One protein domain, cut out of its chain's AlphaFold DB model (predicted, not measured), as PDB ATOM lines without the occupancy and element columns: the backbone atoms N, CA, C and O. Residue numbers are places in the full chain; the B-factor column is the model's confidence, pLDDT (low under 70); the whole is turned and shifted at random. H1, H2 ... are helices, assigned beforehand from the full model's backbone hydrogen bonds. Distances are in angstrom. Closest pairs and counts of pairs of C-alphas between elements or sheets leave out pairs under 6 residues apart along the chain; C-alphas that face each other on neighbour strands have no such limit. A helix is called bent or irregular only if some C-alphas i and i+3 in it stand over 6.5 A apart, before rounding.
ATOM      1  N   PRO A  72     302.543 204.170 190.953       81.44
ATOM      2  CA  PRO A  72     303.270 203.846 192.185       81.44
ATOM      3  C   PRO A  72     302.545 204.330 193.453       81.44
ATOM      4  O   PRO A  72     302.645 203.681 194.487       81.44
ATOM      5  N   ALA A  73     301.750 205.407 193.376       83.88
ATOM      6  CA  ALA A  73     300.963 205.922 194.499       83.88
ATOM      7  C   ALA A  73     299.931 204.913 195.049       83.88
ATOM      8  O   ALA A  73     299.802 204.780 196.263       83.88
ATOM      9  N   VAL A  74     299.224 204.161 194.194       85.44
ATOM     10  CA  VAL A  74     298.218 203.175 194.651       85.44
ATOM     11  C   VAL A  74     298.886 201.955 195.289       85.44
ATOM     12  O   VAL A  74     298.386 201.424 196.284       85.44
ATOM     13  N   VAL A  75     300.033 201.526 194.753       87.88
ATOM     14  CA  VAL A  75     300.838 200.443 195.338       87.88
ATOM     15  C   VAL A  75     301.411 200.887 196.686       87.88
ATOM     16  O   VAL A  75     301.216 200.195 197.682       87.88
ATOM     17  N   ALA A  76     302.007 202.082 196.754       88.69
ATOM     18  CA  ALA A  76     302.523 202.660 197.991       88.69
ATOM     19  C   ALA A  76     301.429 202.818 199.059       88.69
ATOM     20  O   ALA A  76     301.646 202.416 200.196       88.69
ATOM     21  N   ALA A  77     300.233 203.307 198.707       89.25
ATOM     22  CA  ALA A  77     299.101 203.392 199.635       89.25
ATOM     23  C   ALA A  77     298.757 202.026 200.252       89.25
ATOM     24  O   ALA A  77     298.574 201.919 201.462       89.25
ATOM     25  N   ARG A  78     298.721 200.965 199.433       91.00
ATOM     26  CA  ARG A  78     298.460 199.589 199.889       91.00
ATOM     27  C   ARG A  78     299.565 199.069 200.810       91.00
ATOM     28  O   ARG A  78     299.249 198.524 201.864       91.00
ATOM     29  N   SER A  79     300.833 199.280 200.460       90.88
ATOM     30  CA  SER A  79     301.973 198.881 201.294       90.88
ATOM     31  C   SER A  79     302.035 199.648 202.620       90.88
ATOM     32  O   SER A  79     302.322 199.043 203.650       90.88
ATOM     33  N   LEU A  80     301.719 200.949 202.626       91.25
ATOM     34  CA  LEU A  80     301.648 201.762 203.846       91.25
ATOM     35  C   LEU A  80     300.498 201.317 204.758       91.25
ATOM     36  O   LEU A  80     300.704 201.217 205.961       91.25
ATOM     37  N   VAL A  81     299.321 200.988 204.207       93.88
ATOM     38  CA  VAL A  81     298.204 200.415 204.983       93.88
ATOM     39  C   VAL A  81     298.594 199.063 205.585       93.88
ATOM     40  O   VAL A  81     298.445 198.878 206.785       93.88
ATOM     41  N   GLN A  82     299.167 198.146 204.798       92.94
ATOM     42  CA  GLN A  82     299.605 196.835 205.300       92.94
ATOM     43  C   GLN A  82     300.671 196.949 206.399       92.94
ATOM     44  O   GLN A  82     300.605 196.233 207.397       92.94
ATOM     45  N   LEU A  83     301.634 197.863 206.241       90.75
ATOM     46  CA  LEU A  83     302.661 198.130 207.247       90.75
ATOM     47  C   LEU A  83     302.073 198.793 208.502       90.75
ATOM     48  O   LEU A  83     302.459 198.438 209.612       90.75
ATOM     49  N   ALA A  84     301.118 199.712 208.347       92.38
ATOM     50  CA  ALA A  84     300.417 200.342 209.460       92.38
ATOM     51  C   ALA A  84     299.574 199.335 210.260       92.38
ATOM     52  O   ALA A  84     299.708 199.273 211.480       92.38
ATOM     53  N   ASP A  85     298.779 198.506 209.580       93.75
ATOM     54  CA  ASP A  85     297.947 197.463 210.191       93.75
ATOM     55  C   ASP A  85     298.819 196.426 210.933       93.75
ATOM     56  O   ASP A  85     298.536 196.073 212.080       93.75
ATOM     57  N   ALA A  86     299.931 195.987 210.327       90.25
ATOM     58  CA  ALA A  86     300.873 195.053 210.949       90.25
ATOM     59  C   ALA A  86     301.573 195.645 212.186       90.25
ATOM     60  O   ALA A  86     301.722 194.965 213.201       90.25
ATOM     61  N   MET A  87     301.973 196.919 212.133       89.69
ATOM     62  CA  MET A  87     302.599 197.608 213.267       89.69
ATOM     63  C   MET A  87     301.598 197.917 214.388       89.69
ATOM     64  O   MET A  87     301.964 197.832 215.559       89.69
ATOM     65  N   GLN A  88     300.333 198.211 214.061       91.50
ATOM     66  CA  GLN A  88     299.249 198.329 215.045       91.50
ATOM     67  C   GLN A  88     298.991 196.993 215.754       91.50
ATOM     68  O   GLN A  88     298.909 196.970 216.980       91.50
ATOM     69  N   ALA A  89     298.945 195.879 215.015       90.94
ATOM     70  CA  ALA A  89     298.778 194.542 215.588       90.94
ATOM     71  C   ALA A  89     299.978 194.091 216.450       90.94
ATOM     72  O   ALA A  89     299.792 193.397 217.448       90.94
ATOM     73  N   ALA A  90     301.202 194.491 216.092       89.75
ATOM     74  CA  ALA A  90     302.413 194.186 216.857       89.75
ATOM     75  C   ALA A  90     302.629 195.095 218.086       89.75
ATOM     76  O   ALA A  90     303.312 194.710 219.040       89.75
ATOM     77  N   GLY A  91     302.061 196.301 218.060       89.25
ATOM     78  CA  GLY A  91     302.124 197.287 219.132       89.25
ATOM     79  C   GLY A  91     303.501 197.948 219.338       89.25
ATOM     80  O   GLY A  91     304.529 197.528 218.789       89.25
ATOM     81  N   PRO A  92     303.564 198.983 220.198       85.62
ATOM     82  CA  PRO A  92     304.772 199.787 220.409       85.62
ATOM     83  C   PRO A  92     305.931 198.997 221.036       85.62
ATOM     84  O   PRO A  92     307.094 199.367 220.877       85.62
ATOM     85  N   GLN A  93     305.641 197.890 221.726       83.81
ATOM     86  CA  GLN A  93     306.658 197.060 222.373       83.81
ATOM     87  C   GLN A  93     307.528 196.295 221.366       83.81
ATOM     88  O   GLN A  93     308.727 196.144 221.613       83.81
ATOM     89  N   LEU A  94     306.981 195.846 220.225       84.12
ATOM     90  CA  LEU A  94     307.807 195.204 219.197       84.12
ATOM     91  C   LEU A  94     308.707 196.234 218.506       84.12
ATOM     92  O   LEU A  94     309.909 196.001 218.402       84.12
ATOM     93  N   LEU A  95     308.163 197.401 218.137       81.25
ATOM     94  CA  LEU A  95     308.942 198.524 217.601       81.25
ATOM     95  C   LEU A  95     310.116 198.878 218.529       81.25
ATOM     96  O   LEU A  95     311.263 198.948 218.090       81.25
ATOM     97  N   PHE A  96     309.843 199.042 219.824       81.69
ATOM     98  CA  PHE A  96     310.855 199.393 220.818       81.69
ATOM     99  C   PHE A  96     311.924 198.303 220.998       81.69
ATOM    100  O   PHE A  96     313.107 198.625 221.122       81.69
ATOM    101  N   ARG A  97     311.543 197.016 220.952       84.25
ATOM    102  CA  ARG A  97     312.494 195.888 220.950       84.25
ATOM    103  C   ARG A  97     313.366 195.883 219.693       84.25
ATOM    104  O   ARG A  97     314.579 195.748 219.822       84.25
ATOM    105  N   CYS A  98     312.787 196.097 218.512       78.69
ATOM    106  CA  CYS A  98     313.531 196.189 217.255       78.69
ATOM    107  C   CYS A  98     314.527 197.360 217.259       78.69
ATOM    108  O   CYS A  98     315.677 197.175 216.878       78.69
ATOM    109  N   ILE A  99     314.134 198.538 217.755       77.06
ATOM    110  CA  ILE A  99     315.036 199.697 217.881       77.06
ATOM    111  C   ILE A  99     316.155 199.414 218.898       77.06
ATOM    112  O   ILE A  99     317.326 199.670 218.615       77.06
ATOM    113  N   LYS A 100     315.834 198.817 220.058       75.62
ATOM    114  CA  LYS A 100     316.837 198.417 221.063       75.62
ATOM    115  C   LYS A 100     317.818 197.354 220.565       75.62
ATOM    116  O   LYS A 100     318.976 197.394 220.966       75.62
ATOM    117  N   ALA A 101     317.390 196.454 219.681       78.31
ATOM    118  CA  ALA A 101     318.259 195.456 219.060       78.31
ATOM    119  C   ALA A 101     319.289 196.059 218.078       78.31
ATOM    120  O   ALA A 101     320.174 195.338 217.627       78.31
ATOM    121  N   SER A 129     316.243 212.488 225.910       68.25
ATOM    122  CA  SER A 129     316.123 211.181 226.579       68.25
ATOM    123  C   SER A 129     314.673 210.806 226.916       68.25
ATOM    124  O   SER A 129     314.317 209.625 226.898       68.25
ATOM    125  N   ALA A 130     313.804 211.805 227.106       63.44
ATOM    126  CA  ALA A 130     312.359 211.644 227.251       63.44
ATOM    127  C   ALA A 130     311.694 210.892 226.075       63.44
ATOM    128  O   ALA A 130     310.678 210.230 226.275       63.44
ATOM    129  N   MET A 131     312.265 210.930 224.865       66.56
ATOM    130  CA  MET A 131     311.767 210.188 223.699       66.56
ATOM    131  C   MET A 131     312.248 208.730 223.633       66.56
ATOM    132  O   MET A 131     311.753 207.980 222.795       66.56
ATOM    133  N   HIS A 132     313.169 208.284 224.495       77.38
ATOM    134  CA  HIS A 132     313.669 206.898 224.508       77.38
ATOM    135  C   HIS A 132     312.759 205.906 225.266       77.38
ATOM    136  O   HIS A 132     313.162 204.770 225.525       77.38
ATOM    137  N   ASN A 133     311.528 206.299 225.607       85.44
ATOM    138  CA  ASN A 133     310.485 205.372 226.050       85.44
ATOM    139  C   ASN A 133     309.646 204.858 224.857       85.44
ATOM    140  O   ASN A 133     309.666 205.433 223.766       85.44
ATOM    141  N   ALA A 134     308.893 203.771 225.058       85.31
ATOM    142  CA  ALA A 134     308.142 203.121 223.981       85.31
ATOM    143  C   ALA A 134     307.050 204.015 223.350       85.31
ATOM    144  O   ALA A 134     306.810 203.903 222.151       85.31
ATOM    145  N   ALA A 135     306.429 204.924 224.112       87.88
ATOM    146  CA  ALA A 135     305.417 205.850 223.595       87.88
ATOM    147  C   ALA A 135     306.041 206.963 222.733       87.88
ATOM    148  O   ALA A 135     305.537 207.268 221.655       87.88
ATOM    149  N   GLY A 136     307.188 207.513 223.147       86.69
ATOM    150  CA  GLY A 136     307.942 208.496 222.359       86.69
ATOM    151  C   GLY A 136     308.418 207.936 221.014       86.69
ATOM    152  O   GLY A 136     308.281 208.597 219.984       86.69
ATOM    153  N   GLN A 137     308.906 206.691 221.001       87.62
ATOM    154  CA  GLN A 137     309.274 205.990 219.763       87.62
ATOM    155  C   GLN A 137     308.051 205.645 218.894       87.62
ATOM    156  O   GLN A 137     308.127 205.736 217.670       87.62
ATOM    157  N   TRP A 138     306.909 205.306 219.502       90.81
ATOM    158  CA  TRP A 138     305.657 205.055 218.783       90.81
ATOM    159  C   TRP A 138     305.105 206.310 218.100       90.81
ATOM    160  O   TRP A 138     304.827 206.268 216.904       90.81
ATOM    161  N   HIS A 139     305.034 207.448 218.799       89.69
ATOM    162  CA  HIS A 139     304.614 208.717 218.195       89.69
ATOM    163  C   HIS A 139     305.589 209.209 217.111       89.69
ATOM    164  O   HIS A 139     305.157 209.807 216.127       89.69
ATOM    165  N   LEU A 140     306.894 208.932 217.244       87.75
ATOM    166  CA  LEU A 140     307.868 209.201 216.180       87.75
ATOM    167  C   LEU A 140     307.585 208.344 214.933       87.75
ATOM    168  O   LEU A 140     307.582 208.870 213.821       87.75
ATOM    169  N   TRP A 141     307.286 207.053 215.105       92.00
ATOM    170  CA  TRP A 141     306.884 206.177 214.001       92.00
ATOM    171  C   TRP A 141     305.546 206.604 213.373       92.00
ATOM    172  O   TRP A 141     305.469 206.688 212.149       92.00
ATOM    173  N   GLN A 142     304.534 206.967 214.172       93.00
ATOM    174  CA  GLN A 142     303.263 207.517 213.677       93.00
ATOM    175  C   GLN A 142     303.489 208.779 212.833       93.00
ATOM    176  O   GLN A 142     302.920 208.892 211.752       93.00
ATOM    177  N   ALA A 143     304.355 209.699 213.273       90.12
ATOM    178  CA  ALA A 143     304.668 210.925 212.535       90.12
ATOM    179  C   ALA A 143     305.394 210.657 211.199       90.12
ATOM    180  O   ALA A 143     305.084 211.295 210.191       90.12
ATOM    181  N   GLN A 144     306.323 209.694 211.163       89.81
ATOM    182  CA  GLN A 144     306.988 209.269 209.921       89.81
ATOM    183  C   GLN A 144     306.011 208.566 208.963       89.81
ATOM    184  O   GLN A 144     306.004 208.845 207.764       89.81
ATOM    185  N   MET A 145     305.150 207.690 209.493       91.50
ATOM    186  CA  MET A 145     304.137 206.970 208.718       91.50
ATOM    187  C   MET A 145     303.085 207.926 208.141       91.50
ATOM    188  O   MET A 145     302.775 207.850 206.952       91.50
ATOM    189  N   LEU A 146     302.619 208.883 208.952       92.81
ATOM    190  CA  LEU A 146     301.791 210.006 208.522       92.81
ATOM    191  C   LEU A 146     302.471 210.734 207.358       92.81
ATOM    192  O   LEU A 146     301.900 210.777 206.274       92.81
ATOM    193  N   HIS A 147     303.709 211.217 207.521       89.62
ATOM    194  CA  HIS A 147     304.420 211.931 206.453       89.62
ATOM    195  C   HIS A 147     304.488 211.117 205.145       89.62
ATOM    196  O   HIS A 147     304.213 211.665 204.076       89.62
ATOM    197  N   ALA A 148     304.775 209.812 205.208       90.69
ATOM    198  CA  ALA A 148     304.777 208.934 204.035       90.69
ATOM    199  C   ALA A 148     303.395 208.844 203.354       90.69
ATOM    200  O   ALA A 148     303.301 208.975 202.131       90.69
ATOM    201  N   MET A 149     302.316 208.695 204.132       92.56
ATOM    202  CA  MET A 149     300.936 208.719 203.628       92.56
ATOM    203  C   MET A 149     300.599 210.059 202.959       92.56
ATOM    204  O   MET A 149     300.048 210.078 201.855       92.56
ATOM    205  N   LEU A 150     300.998 211.185 203.562       90.38
ATOM    206  CA  LEU A 150     300.739 212.512 202.996       90.38
ATOM    207  C   LEU A 150     301.475 212.714 201.661       90.38
ATOM    208  O   LEU A 150     300.904 213.295 200.742       90.38
ATOM    209  N   GLN A 151     302.700 212.195 201.504       90.12
ATOM    210  CA  GLN A 151     303.414 212.241 200.218       90.12
ATOM    211  C   GLN A 151     302.705 211.427 199.123       90.12
ATOM    212  O   GLN A 151     302.623 211.881 197.980       90.12
ATOM    213  N   VAL A 152     302.126 210.268 199.461       90.50
ATOM    214  CA  VAL A 152     301.334 209.466 198.512       90.50
ATOM    215  C   VAL A 152     300.080 210.218 198.052       90.50
ATOM    216  O   VAL A 152     299.794 210.251 196.853       90.50
ATOM    217  N   VAL A 153     299.362 210.891 198.958       89.94
ATOM    218  CA  VAL A 153     298.175 211.678 198.575       89.94
ATOM    219  C   VAL A 153     298.550 212.979 197.849       89.94
ATOM    220  O   VAL A 153     297.863 213.347 196.896       89.94
ATOM    221  N   ARG A 154     299.668 213.639 198.199       89.38
ATOM    222  CA  ARG A 154     300.234 214.769 197.430       89.38
ATOM    223  C   ARG A 154     300.531 214.367 195.985       89.38
ATOM    224  O   ARG A 154     300.156 215.093 195.065       89.38
ATOM    225  N   ALA A 155     301.165 213.211 195.774       87.31
ATOM    226  CA  ALA A 155     301.408 212.670 194.438       87.31
ATOM    227  C   ALA A 155     300.088 212.422 193.686       87.31
ATOM    228  O   ALA A 155     299.954 212.839 192.537       87.31
ATOM    229  N   PHE A 156     299.089 211.835 194.356       86.88
ATOM    230  CA  PHE A 156     297.781 211.563 193.759       86.88
ATOM    231  C   PHE A 156     297.024 212.843 193.356       86.88
ATOM    232  O   PHE A 156     296.576 212.951 192.213       86.88
ATOM    233  N   LYS A 157     296.936 213.848 194.246       86.12
ATOM    234  CA  LYS A 157     296.316 215.151 193.933       86.12
ATOM    235  C   LYS A 157     297.019 215.823 192.743       86.12
ATOM    236  O   LYS A 157     296.337 216.221 191.805       86.12
ATOM    237  N   ARG A 158     298.363 215.844 192.705       86.19
ATOM    238  CA  ARG A 158     299.137 216.394 191.567       86.19
ATOM    239  C   ARG A 158     298.841 215.700 190.233       86.19
ATOM    240  O   ARG A 158     298.776 216.378 189.213       86.19
ATOM    241  N   THR A 159     298.639 214.378 190.219       81.75
ATOM    242  CA  THR A 159     298.261 213.662 188.984       81.75
ATOM    243  C   THR A 159     296.825 213.937 188.527       81.75
ATOM    244  O   THR A 159     296.553 213.843 187.335       81.75
ATOM    245  N   GLY A 160     295.915 214.298 189.439       75.56
ATOM    246  CA  GLY A 160     294.529 214.651 189.104       75.56
ATOM    247  C   GLY A 160     294.351 216.080 188.575       75.56
ATOM    248  O   GLY A 160     293.404 216.340 187.840       75.56
ATOM    249  N   THR A 161     295.255 217.003 188.922       68.12
ATOM    250  CA  THR A 161     295.183 218.428 188.538       68.12
ATOM    251  C   THR A 161     295.950 218.783 187.264       68.12
ATOM    252  O   THR A 161     296.022 219.959 186.916       68.12
ATOM    253  N   SER A 314     293.885 205.232 182.712       68.75
ATOM    254  CA  SER A 314     293.112 206.488 182.678       68.75
ATOM    255  C   SER A 314     291.880 206.497 183.597       68.75
ATOM    256  O   SER A 314     291.247 207.541 183.768       68.75
ATOM    257  N   TYR A 315     291.528 205.359 184.204       71.19
ATOM    258  CA  TYR A 315     290.540 205.284 185.284       71.19
ATOM    259  C   TYR A 315     291.108 205.719 186.649       71.19
ATOM    260  O   TYR A 315     290.347 206.199 187.482       71.19
ATOM    261  N   LEU A 316     292.428 205.615 186.868       71.81
ATOM    262  CA  LEU A 316     293.091 206.084 188.092       71.81
ATOM    263  C   LEU A 316     293.251 207.608 188.099       71.81
ATOM    264  O   LEU A 316     292.984 208.237 189.116       71.81
ATOM    265  N   LEU A 317     293.555 208.224 186.951       70.06
ATOM    266  CA  LEU A 317     293.491 209.689 186.808       70.06
ATOM    267  C   LEU A 317     292.065 210.216 187.053       70.06
ATOM    268  O   LEU A 317     291.874 211.278 187.635       70.06
ATOM    269  N   ARG A 318     291.049 209.427 186.682       76.56
ATOM    270  CA  ARG A 318     289.635 209.718 186.948       76.56
ATOM    271  C   ARG A 318     289.132 209.213 188.306       76.56
ATOM    272  O   ARG A 318     287.949 209.376 188.583       76.56
ATOM    273  N   LEU A 319     289.966 208.663 189.197       78.81
ATOM    274  CA  LEU A 319     289.486 208.061 190.455       78.81
ATOM    275  C   LEU A 319     288.751 209.066 191.355       78.81
ATOM    276  O   LEU A 319     287.798 208.701 192.037       78.81
ATOM    277  N   GLN A 320     289.167 210.335 191.329       72.44
ATOM    278  CA  GLN A 320     288.520 211.430 192.060       72.44
ATOM    279  C   GLN A 320     287.113 211.760 191.531       72.44
ATOM    280  O   GLN A 320     286.275 212.226 192.295       72.44
ATOM    281  N   GLN A 321     286.834 211.464 190.258       79.69
ATOM    282  CA  GLN A 321     285.511 211.597 189.637       79.69
ATOM    283  C   GLN A 321     284.695 210.297 189.765       79.69
ATOM    284  O   GLN A 321     283.489 210.330 189.988       79.69
ATOM    285  N   CYS A 322     285.348 209.136 189.641       78.19
ATOM    286  CA  CYS A 322     284.705 207.819 189.616       78.19
ATOM    287  C   CYS A 322     284.463 207.197 191.001       78.19
ATOM    288  O   CYS A 322     283.702 206.236 191.096       78.19
ATOM    289  N   SER A 323     285.088 207.705 192.068       90.56
ATOM    290  CA  SER A 323     284.887 207.226 193.442       90.56
ATOM    291  C   SER A 323     284.433 208.361 194.368       90.56
ATOM    292  O   SER A 323     285.262 209.012 195.011       90.56
ATOM    293  N   PRO A 324     283.107 208.559 194.522       88.38
ATOM    294  CA  PRO A 324     282.550 209.495 195.497       88.38
ATOM    295  C   PRO A 324     283.030 209.225 196.929       88.38
ATOM    296  O   PRO A 324     283.206 210.159 197.702       88.38
ATOM    297  N   ARG A 325     283.318 207.960 197.280       89.75
ATOM    298  CA  ARG A 325     283.875 207.589 198.592       89.75
ATOM    299  C   ARG A 325     285.297 208.118 198.799       89.75
ATOM    300  O   ARG A 325     285.617 208.543 199.904       89.75
ATOM    301  N   TRP A 326     286.142 208.097 197.767       90.88
ATOM    302  CA  TRP A 326     287.480 208.697 197.832       90.88
ATOM    303  C   TRP A 326     287.384 210.223 197.924       90.88
ATOM    304  O   TRP A 326     287.994 210.808 198.811       90.88
ATOM    305  N   ALA A 327     286.557 210.854 197.085       90.25
ATOM    306  CA  ALA A 327     286.339 212.301 197.129       90.25
ATOM    307  C   ALA A 327     285.807 212.774 198.499       90.25
ATOM    308  O   ALA A 327     286.326 213.739 199.052       90.25
ATOM    309  N   ALA A 328     284.841 212.056 199.084       92.38
ATOM    310  CA  ALA A 328     284.312 212.346 200.417       92.38
ATOM    311  C   ALA A 328     285.355 212.149 201.530       92.38
ATOM    312  O   ALA A 328     285.426 212.970 202.439       92.38
ATOM    313  N   ALA A 329     286.194 211.108 201.455       93.81
ATOM    314  CA  ALA A 329     287.273 210.897 202.423       93.81
ATOM    315  C   ALA A 329     288.348 212.000 202.342       93.81
ATOM    316  O   ALA A 329     288.802 212.490 203.372       93.81
ATOM    317  N   VAL A 330     288.714 212.431 201.127       92.56
ATOM    318  CA  VAL A 330     289.617 213.576 200.914       92.56
ATOM    319  C   VAL A 330     289.006 214.853 201.492       92.56
ATOM    320  O   VAL A 330     289.673 215.535 202.261       92.56
ATOM    321  N   ALA A 331     287.737 215.144 201.188       93.31
ATOM    322  CA  ALA A 331     287.047 216.331 201.693       93.31
ATOM    323  C   ALA A 331     286.911 216.329 203.227       93.31
ATOM    324  O   ALA A 331     287.087 217.368 203.853       93.31
ATOM    325  N   ALA A 332     286.655 215.170 203.843       95.12
ATOM    326  CA  ALA A 332     286.610 215.032 205.297       95.12
ATOM    327  C   ALA A 332     287.981 215.291 205.950       95.12
ATOM    328  O   ALA A 332     288.039 215.964 206.979       95.12
ATOM    329  N   LEU A 333     289.082 214.815 205.352       94.19
ATOM    330  CA  LEU A 333     290.431 215.089 205.860       94.19
ATOM    331  C   LEU A 333     290.839 216.556 205.642       94.19
ATOM    332  O   LEU A 333     291.350 217.186 206.564       94.19
ATOM    333  N   ASP A 334     290.569 217.112 204.454       94.12
ATOM    334  CA  ASP A 334     290.814 218.523 204.123       94.12
ATOM    335  C   ASP A 334     290.043 219.468 205.072       94.12
ATOM    336  O   ASP A 334     290.602 220.465 205.523       94.12
ATOM    337  N   ALA A 335     288.790 219.140 205.421       95.38
ATOM    338  CA  ALA A 335     287.961 219.931 206.334       95.38
ATOM    339  C   ALA A 335     288.354 219.784 207.816       95.38
ATOM    340  O   ALA A 335     288.244 220.747 208.573       95.38
ATOM    341  N   LYS A 336     288.808 218.598 208.244       96.75
ATOM    342  CA  LYS A 336     289.250 218.346 209.628       96.75
ATOM    343  C   LYS A 336     290.644 218.920 209.915       96.75
ATOM    344  O   LYS A 336     290.922 219.287 211.052       96.75
ATOM    345  N   TRP A 337     291.503 219.012 208.897       94.88
ATOM    346  CA  TRP A 337     292.902 219.431 209.030       94.88
ATOM    347  C   TRP A 337     293.305 220.488 207.984       94.88
ATOM    348  O   TRP A 337     294.184 220.225 207.159       94.88
ATOM    349  N   PRO A 338     292.696 221.688 207.974       94.12
ATOM    350  CA  PRO A 338     293.013 222.721 206.988       94.12
ATOM    351  C   PRO A 338     294.527 222.993 206.906       94.12
ATOM    352  O   PRO A 338     295.198 223.178 207.918       94.12
ATOM    353  N   GLY A 339     295.075 222.976 205.685       90.06
ATOM    354  CA  GLY A 339     296.511 223.153 205.425       90.06
ATOM    355  C   GLY A 339     297.394 221.906 205.603       90.06
ATOM    356  O   GLY A 339     298.611 222.011 205.447       90.06
ATOM    357  N   TRP A 340     296.844 220.710 205.880       88.44
ATOM    358  CA  TRP A 340     297.648 219.482 206.063       88.44
ATOM    359  C   TRP A 340     298.552 219.142 204.863       88.44
ATOM    360  O   TRP A 340     299.637 218.575 205.028       88.44
ATOM    361  N   LEU A 341     298.130 219.508 203.650       85.44
ATOM    362  CA  LEU A 341     298.886 219.291 202.414       85.44
ATOM    363  C   LEU A 341     300.112 220.189 202.285       85.44
ATOM    364  O   LEU A 341     301.096 219.770 201.672       85.44
ATOM    365  N   ASP A 342     300.085 221.365 202.898       85.00
ATOM    366  CA  ASP A 342     301.115 222.393 202.767       85.00
ATOM    367  C   ASP A 342     302.058 222.374 203.980       85.00
ATOM    368  O   ASP A 342     303.273 222.481 203.833       85.00
ATOM    369  N   GLY A 343     301.502 222.148 205.176       65.94
ATOM    370  CA  GLY A 343     302.155 222.427 206.456       65.94
ATOM    371  C   GLY A 343     302.935 221.293 207.129       65.94
ATOM    372  O   GLY A 343     303.674 221.580 208.066       65.94
ATOM    373  N   VAL A 344     302.842 220.024 206.694       62.25
ATOM    374  CA  VAL A 344     303.583 218.910 207.346       62.25
ATOM    375  C   VAL A 344     305.049 218.840 206.888       62.25
ATOM    376  O   VAL A 344     305.555 217.829 206.389       62.25
ATOM    377  N   THR A 345     305.752 219.946 207.118       64.19
ATOM    378  CA  THR A 345     307.084 219.902 207.721       64.19
ATOM    379  C   THR A 345     306.964 219.101 209.019       64.19
ATOM    380  O   THR A 345     306.082 219.405 209.827       64.19
ATOM    381  N   PRO A 346     307.794 218.075 209.267       58.31
ATOM    382  CA  PRO A 346     307.853 217.477 210.588       58.31
ATOM    383  C   PRO A 346     308.458 218.517 211.535       58.31
ATOM    384  O   PRO A 346     309.675 218.677 211.600       58.31
ATOM    385  N   ALA A 347     307.593 219.243 212.245       57.69
ATOM    386  CA  ALA A 347     307.966 220.114 213.347       57.69
ATOM    387  C   ALA A 347     308.452 219.245 214.517       57.69
ATOM    388  O   ALA A 347     307.743 219.008 215.497       57.69
ATOM    389  N   PHE A 348     309.668 218.720 214.372       64.56
ATOM    390  CA  PHE A 348     310.486 218.322 215.502       64.56
ATOM    391  C   PHE A 348     310.611 219.573 216.382       64.56
ATOM    392  O   PHE A 348     311.158 220.568 215.900       64.56
ATOM    393  N   PRO A 349     310.047 219.577 217.605       63.88
ATOM    394  CA  PRO A 349     310.128 220.747 218.469       63.88
ATOM    395  C   PRO A 349     311.599 221.072 218.721       63.88
ATOM    396  O   PRO A 349     312.435 220.160 218.774       63.88
ATOM    397  N   SER A 356     303.761 219.032 224.485       88.44
ATOM    398  CA  SER A 356     302.489 218.799 225.189       88.44
ATOM    399  C   SER A 356     301.869 217.442 224.825       88.44
ATOM    400  O   SER A 356     301.972 216.966 223.689       88.44
ATOM    401  N   LYS A 357     301.155 216.845 225.790       88.75
ATOM    402  CA  LYS A 357     300.318 215.651 225.583       88.75
ATOM    403  C   LYS A 357     299.296 215.869 224.464       88.75
ATOM    404  O   LYS A 357     299.065 214.957 223.675       88.75
ATOM    405  N   GLU A 358     298.768 217.085 224.346       91.88
ATOM    406  CA  GLU A 358     297.812 217.482 223.306       91.88
ATOM    407  C   GLU A 358     298.434 217.341 221.910       91.88
ATOM    408  O   GLU A 358     297.832 216.755 221.017       91.88
ATOM    409  N   ALA A 359     299.686 217.777 221.728       88.56
ATOM    410  CA  ALA A 359     300.400 217.665 220.455       88.56
ATOM    411  C   ALA A 359     300.710 216.204 220.066       88.56
ATOM    412  O   ALA A 359     300.842 215.891 218.878       88.56
ATOM    413  N   MET A 360     300.812 215.296 221.042       89.19
ATOM    414  CA  MET A 360     300.934 213.856 220.791       89.19
ATOM    415  C   MET A 360     299.585 213.244 220.381       89.19
ATOM    416  O   MET A 360     299.517 212.604 219.333       89.19
ATOM    417  N   GLN A 361     298.503 213.537 221.110       93.44
ATOM    418  CA  GLN A 361     297.135 213.112 220.763       93.44
ATOM    419  C   GLN A 361     296.691 213.639 219.386       93.44
ATOM    420  O   GLN A 361     296.131 212.901 218.578       93.44
ATOM    421  N   HIS A 362     297.015 214.893 219.071       92.69
ATOM    422  CA  HIS A 362     296.782 215.521 217.770       92.69
ATOM    423  C   HIS A 362     297.522 214.792 216.634       92.69
ATOM    424  O   HIS A 362     296.949 214.559 215.571       92.69
ATOM    425  N   THR A 363     298.774 214.372 216.864       91.25
ATOM    426  CA  THR A 363     299.544 213.566 215.892       91.25
ATOM    427  C   THR A 363     298.897 212.196 215.672       91.25
ATOM    428  O   THR A 363     298.814 211.725 214.540       91.25
ATOM    429  N   GLU A 364     298.417 211.558 216.741       93.81
ATOM    430  CA  GLU A 364     297.768 210.245 216.693       93.81
ATOM    431  C   GLU A 364     296.411 210.279 215.969       93.81
ATOM    432  O   GLU A 364     296.125 209.396 215.154       93.81
ATOM    433  N   GLN A 365     295.610 211.329 216.176       96.12
ATOM    434  CA  GLN A 365     294.363 211.521 215.434       96.12
ATOM    435  C   GLN A 365     294.632 211.793 213.945       96.12
ATOM    436  O   GLN A 365     294.027 211.137 213.101       96.12
ATOM    437  N   GLN A 366     295.581 212.681 213.613       94.44
ATOM    438  CA  GLN A 366     295.994 212.935 212.223       94.44
ATOM    439  C   GLN A 366     296.469 211.659 211.518       94.44
ATOM    440  O   GLN A 366     296.064 211.383 210.389       94.44
ATOM    441  N   TYR A 367     297.298 210.859 212.192       95.12
ATOM    442  CA  TYR A 367     297.751 209.556 211.707       95.12
ATOM    443  C   TYR A 367     296.580 208.589 211.462       95.12
ATOM    444  O   TYR A 367     296.534 207.933 210.421       95.12
ATOM    445  N   THR A 368     295.608 208.536 212.377       96.12
ATOM    446  CA  THR A 368     294.419 207.679 212.246       96.12
ATOM    447  C   THR A 368     293.575 208.075 211.033       96.12
ATOM    448  O   THR A 368     293.256 207.224 210.203       96.12
ATOM    449  N   ASP A 369     293.286 209.367 210.873       95.94
ATOM    450  CA  ASP A 369     292.467 209.869 209.765       95.94
ATOM    451  C   ASP A 369     293.179 209.703 208.403       95.94
ATOM    452  O   ASP A 369     292.560 209.331 207.403       95.94
ATOM    453  N   ALA A 370     294.500 209.920 208.351       94.62
ATOM    454  CA  ALA A 370     295.307 209.706 207.146       94.62
ATOM    455  C   ALA A 370     295.402 208.217 206.755       94.62
ATOM    456  O   ALA A 370     295.414 207.886 205.564       94.62
ATOM    457  N   LEU A 371     295.416 207.310 207.736       94.94
ATOM    458  CA  LEU A 371     295.352 205.867 207.514       94.94
ATOM    459  C   LEU A 371     293.973 205.439 206.984       94.94
ATOM    460  O   LEU A 371     293.907 204.635 206.052       94.94
ATOM    461  N   GLU A 372     292.873 206.003 207.495       95.44
ATOM    462  CA  GLU A 372     291.543 205.799 206.903       95.44
ATOM    463  C   GLU A 372     291.464 206.317 205.463       95.44
ATOM    464  O   GLU A 372     290.933 205.620 204.593       95.44
ATOM    465  N   LEU A 373     292.067 207.475 205.173       94.31
ATOM    466  CA  LEU A 373     292.164 207.995 203.810       94.31
ATOM    467  C   LEU A 373     292.945 207.034 202.891       94.31
ATOM    468  O   LEU A 373     292.500 206.739 201.781       94.31
ATOM    469  N   CYS A 374     294.064 206.470 203.355       93.69
ATOM    470  CA  CYS A 374     294.832 205.487 202.581       93.69
ATOM    471  C   CYS A 374     294.074 204.161 202.381       93.69
ATOM    472  O   CYS A 374     294.115 203.591 201.286       93.69
ATOM    473  N   ARG A 375     293.314 203.698 203.384       93.56
ATOM    474  CA  ARG A 375     292.388 202.554 203.255       93.56
ATOM    475  C   ARG A 375     291.282 202.855 202.231       93.56
ATOM    476  O   ARG A 375     290.963 201.995 201.408       93.56
ATOM    477  N   ALA A 376     290.742 204.076 202.215       92.75
ATOM    478  CA  ALA A 376     289.763 204.518 201.222       92.75
ATOM    479  C   ALA A 376     290.353 204.567 199.801       92.75
ATOM    480  O   ALA A 376     289.692 204.106 198.871       92.75
ATOM    481  N   LEU A 377     291.597 205.032 199.625       90.88
ATOM    482  CA  LEU A 377     292.310 205.003 198.340       90.88
ATOM    483  C   LEU A 377     292.523 203.568 197.841       90.88
ATOM    484  O   LEU A 377     292.194 203.252 196.698       90.88
ATOM    485  N   ALA A 378     293.019 202.683 198.709       90.44
ATOM    486  CA  ALA A 378     293.262 201.279 198.387       90.44
ATOM    487  C   ALA A 378     291.974 200.522 198.003       90.44
ATOM    488  O   ALA A 378     292.019 199.642 197.142       90.44
ATOM    489  N   ALA A 379     290.834 200.876 198.608       89.25
ATOM    490  CA  ALA A 379     289.520 200.330 198.272       89.25
ATOM    491  C   ALA A 379     288.891 200.970 197.018       89.25
ATOM    492  O   ALA A 379     288.192 200.287 196.274       89.25
ATOM    493  N   ALA A 380     289.127 202.264 196.777       88.25
ATOM    494  CA  ALA A 380     288.632 202.989 195.606       88.25
ATOM    495  C   ALA A 380     289.372 202.601 194.318       88.25
ATOM    496  O   ALA A 380     288.750 202.536 193.261       88.25
ATOM    497  N   ALA A 381     290.673 202.318 194.420       85.94
ATOM    498  CA  ALA A 381     291.494 201.724 193.374       85.94
ATOM    499  C   ALA A 381     291.735 200.230 193.679       85.94
ATOM    500  O   ALA A 381     292.815 199.855 194.162       85.94
ATOM    501  N   PRO A 382     290.744 199.349 193.429       74.12
ATOM    502  CA  PRO A 382     290.991 197.922 193.447       74.12
ATOM    503  C   PRO A 382     291.977 197.588 192.312       74.12
ATOM    504  O   PRO A 382     291.887 198.141 191.210       74.12
ATOM    505  N   LEU A 383     292.983 196.763 192.615       69.75
ATOM    506  CA  LEU A 383     293.960 196.333 191.614       69.75
ATOM    507  C   LEU A 383     293.257 195.371 190.656       69.75
ATOM    508  O   LEU A 383     292.763 194.351 191.136       69.75
ATOM    509  N   PRO A 384     293.245 195.643 189.337       61.53
ATOM    510  CA  PRO A 384     292.553 194.791 188.388       61.53
ATOM    511  C   PRO A 384     293.108 193.375 188.500       61.53
ATOM    512  O   PRO A 384     294.305 193.149 188.313       61.53
TER     513      PRO A 384
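Overview. This is residues 72 to 101, 129 to 161, 314 to 349 and 356 to 384 of the 473 residues of an uncharacterized protein of Tetradesmus obliquus (UniProt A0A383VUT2). Two antiparallel pairs of helices, H1a with H3 and H6 with H8, lie side by side and make two crossed layers; H8 crosses H1a and H3 obliquely. H3 makes much of the long axis, and H1b turns off H1a across the beginning of H3. The 128 residues printed have eight named helices, H1 to H8 in order, and no named strand; the class is all helix. The whole is compact, with a radius of gyration of the C-alphas of 15.6 A, and elongated, spanning 49 by 31 by 18 A.

Arrangement. H1, residues 72 to 100, was assigned as one helix by its hydrogen bonds but is bent, with C-alphas 89 and 92 9.3 A apart; its arms H1a, residues 72 to 89, and H1b, residues 92 to 100, stand about perpendicular at 80 degrees. H3, residues 134 to 160, touches H1a with residues 145 to 156 alone, at a shallow tilt of 21 degrees, opposite ways; the closest C-alphas, of Ala 73 and Val 152, are 5.4 A apart. With residues 134 to 138 alone H3 touches H1b, about perpendicular at 80 degrees, closest at the C-alphas of Pro 92 and Trp 138, 5.6 A. The hub is H8, residues 357 to 380. It touches H3, the same way at a steep tilt of 42 degrees, with the closest C-alphas, of Leu 146 and Tyr 367, 5.2 A apart. It touches H1a, opposite ways at a steep tilt of 52 degrees, with the C-alphas of Ala 77 and Cys 374 closest at 5.6 A. H6, residues 324 to 336, touches H8 at a shallow tilt of 14 degrees, opposite ways, closest at the C-alphas of Trp 326 and Ala 376, 5.8 A; H3 and H6 are apart. In H1a, H1b, H3, H6 and H8 every O i to N i+4 pair is within hydrogen-bond range.

Along the chain. H1a begins at C-alpha 72 (303.270, 203.846, 192.185) and is 25.6 A long; H3 is 39.2 A, H6 18.0 A and H8 34.6 A, ending at C-alpha 380 (288.632, 202.989, 195.606). The four-residue helices H2, 129 to 132, H4, 314 to 317, and H7, 340 to 343, are near H3; H5, 319 to 322, touches H6 only at the corner.

Size, cuts and confidence. Residues 102 to 128, 162 to 313 and 350 to 355 are not printed, with C-alpha gaps of 17.6, 13.5 and 10.4 A. Links printed whole are tight. Mean pLDDT of the printed part is 85.7; residues 129 to 131, 161, 314, 343 to 349 and 383 to 384 are under 70.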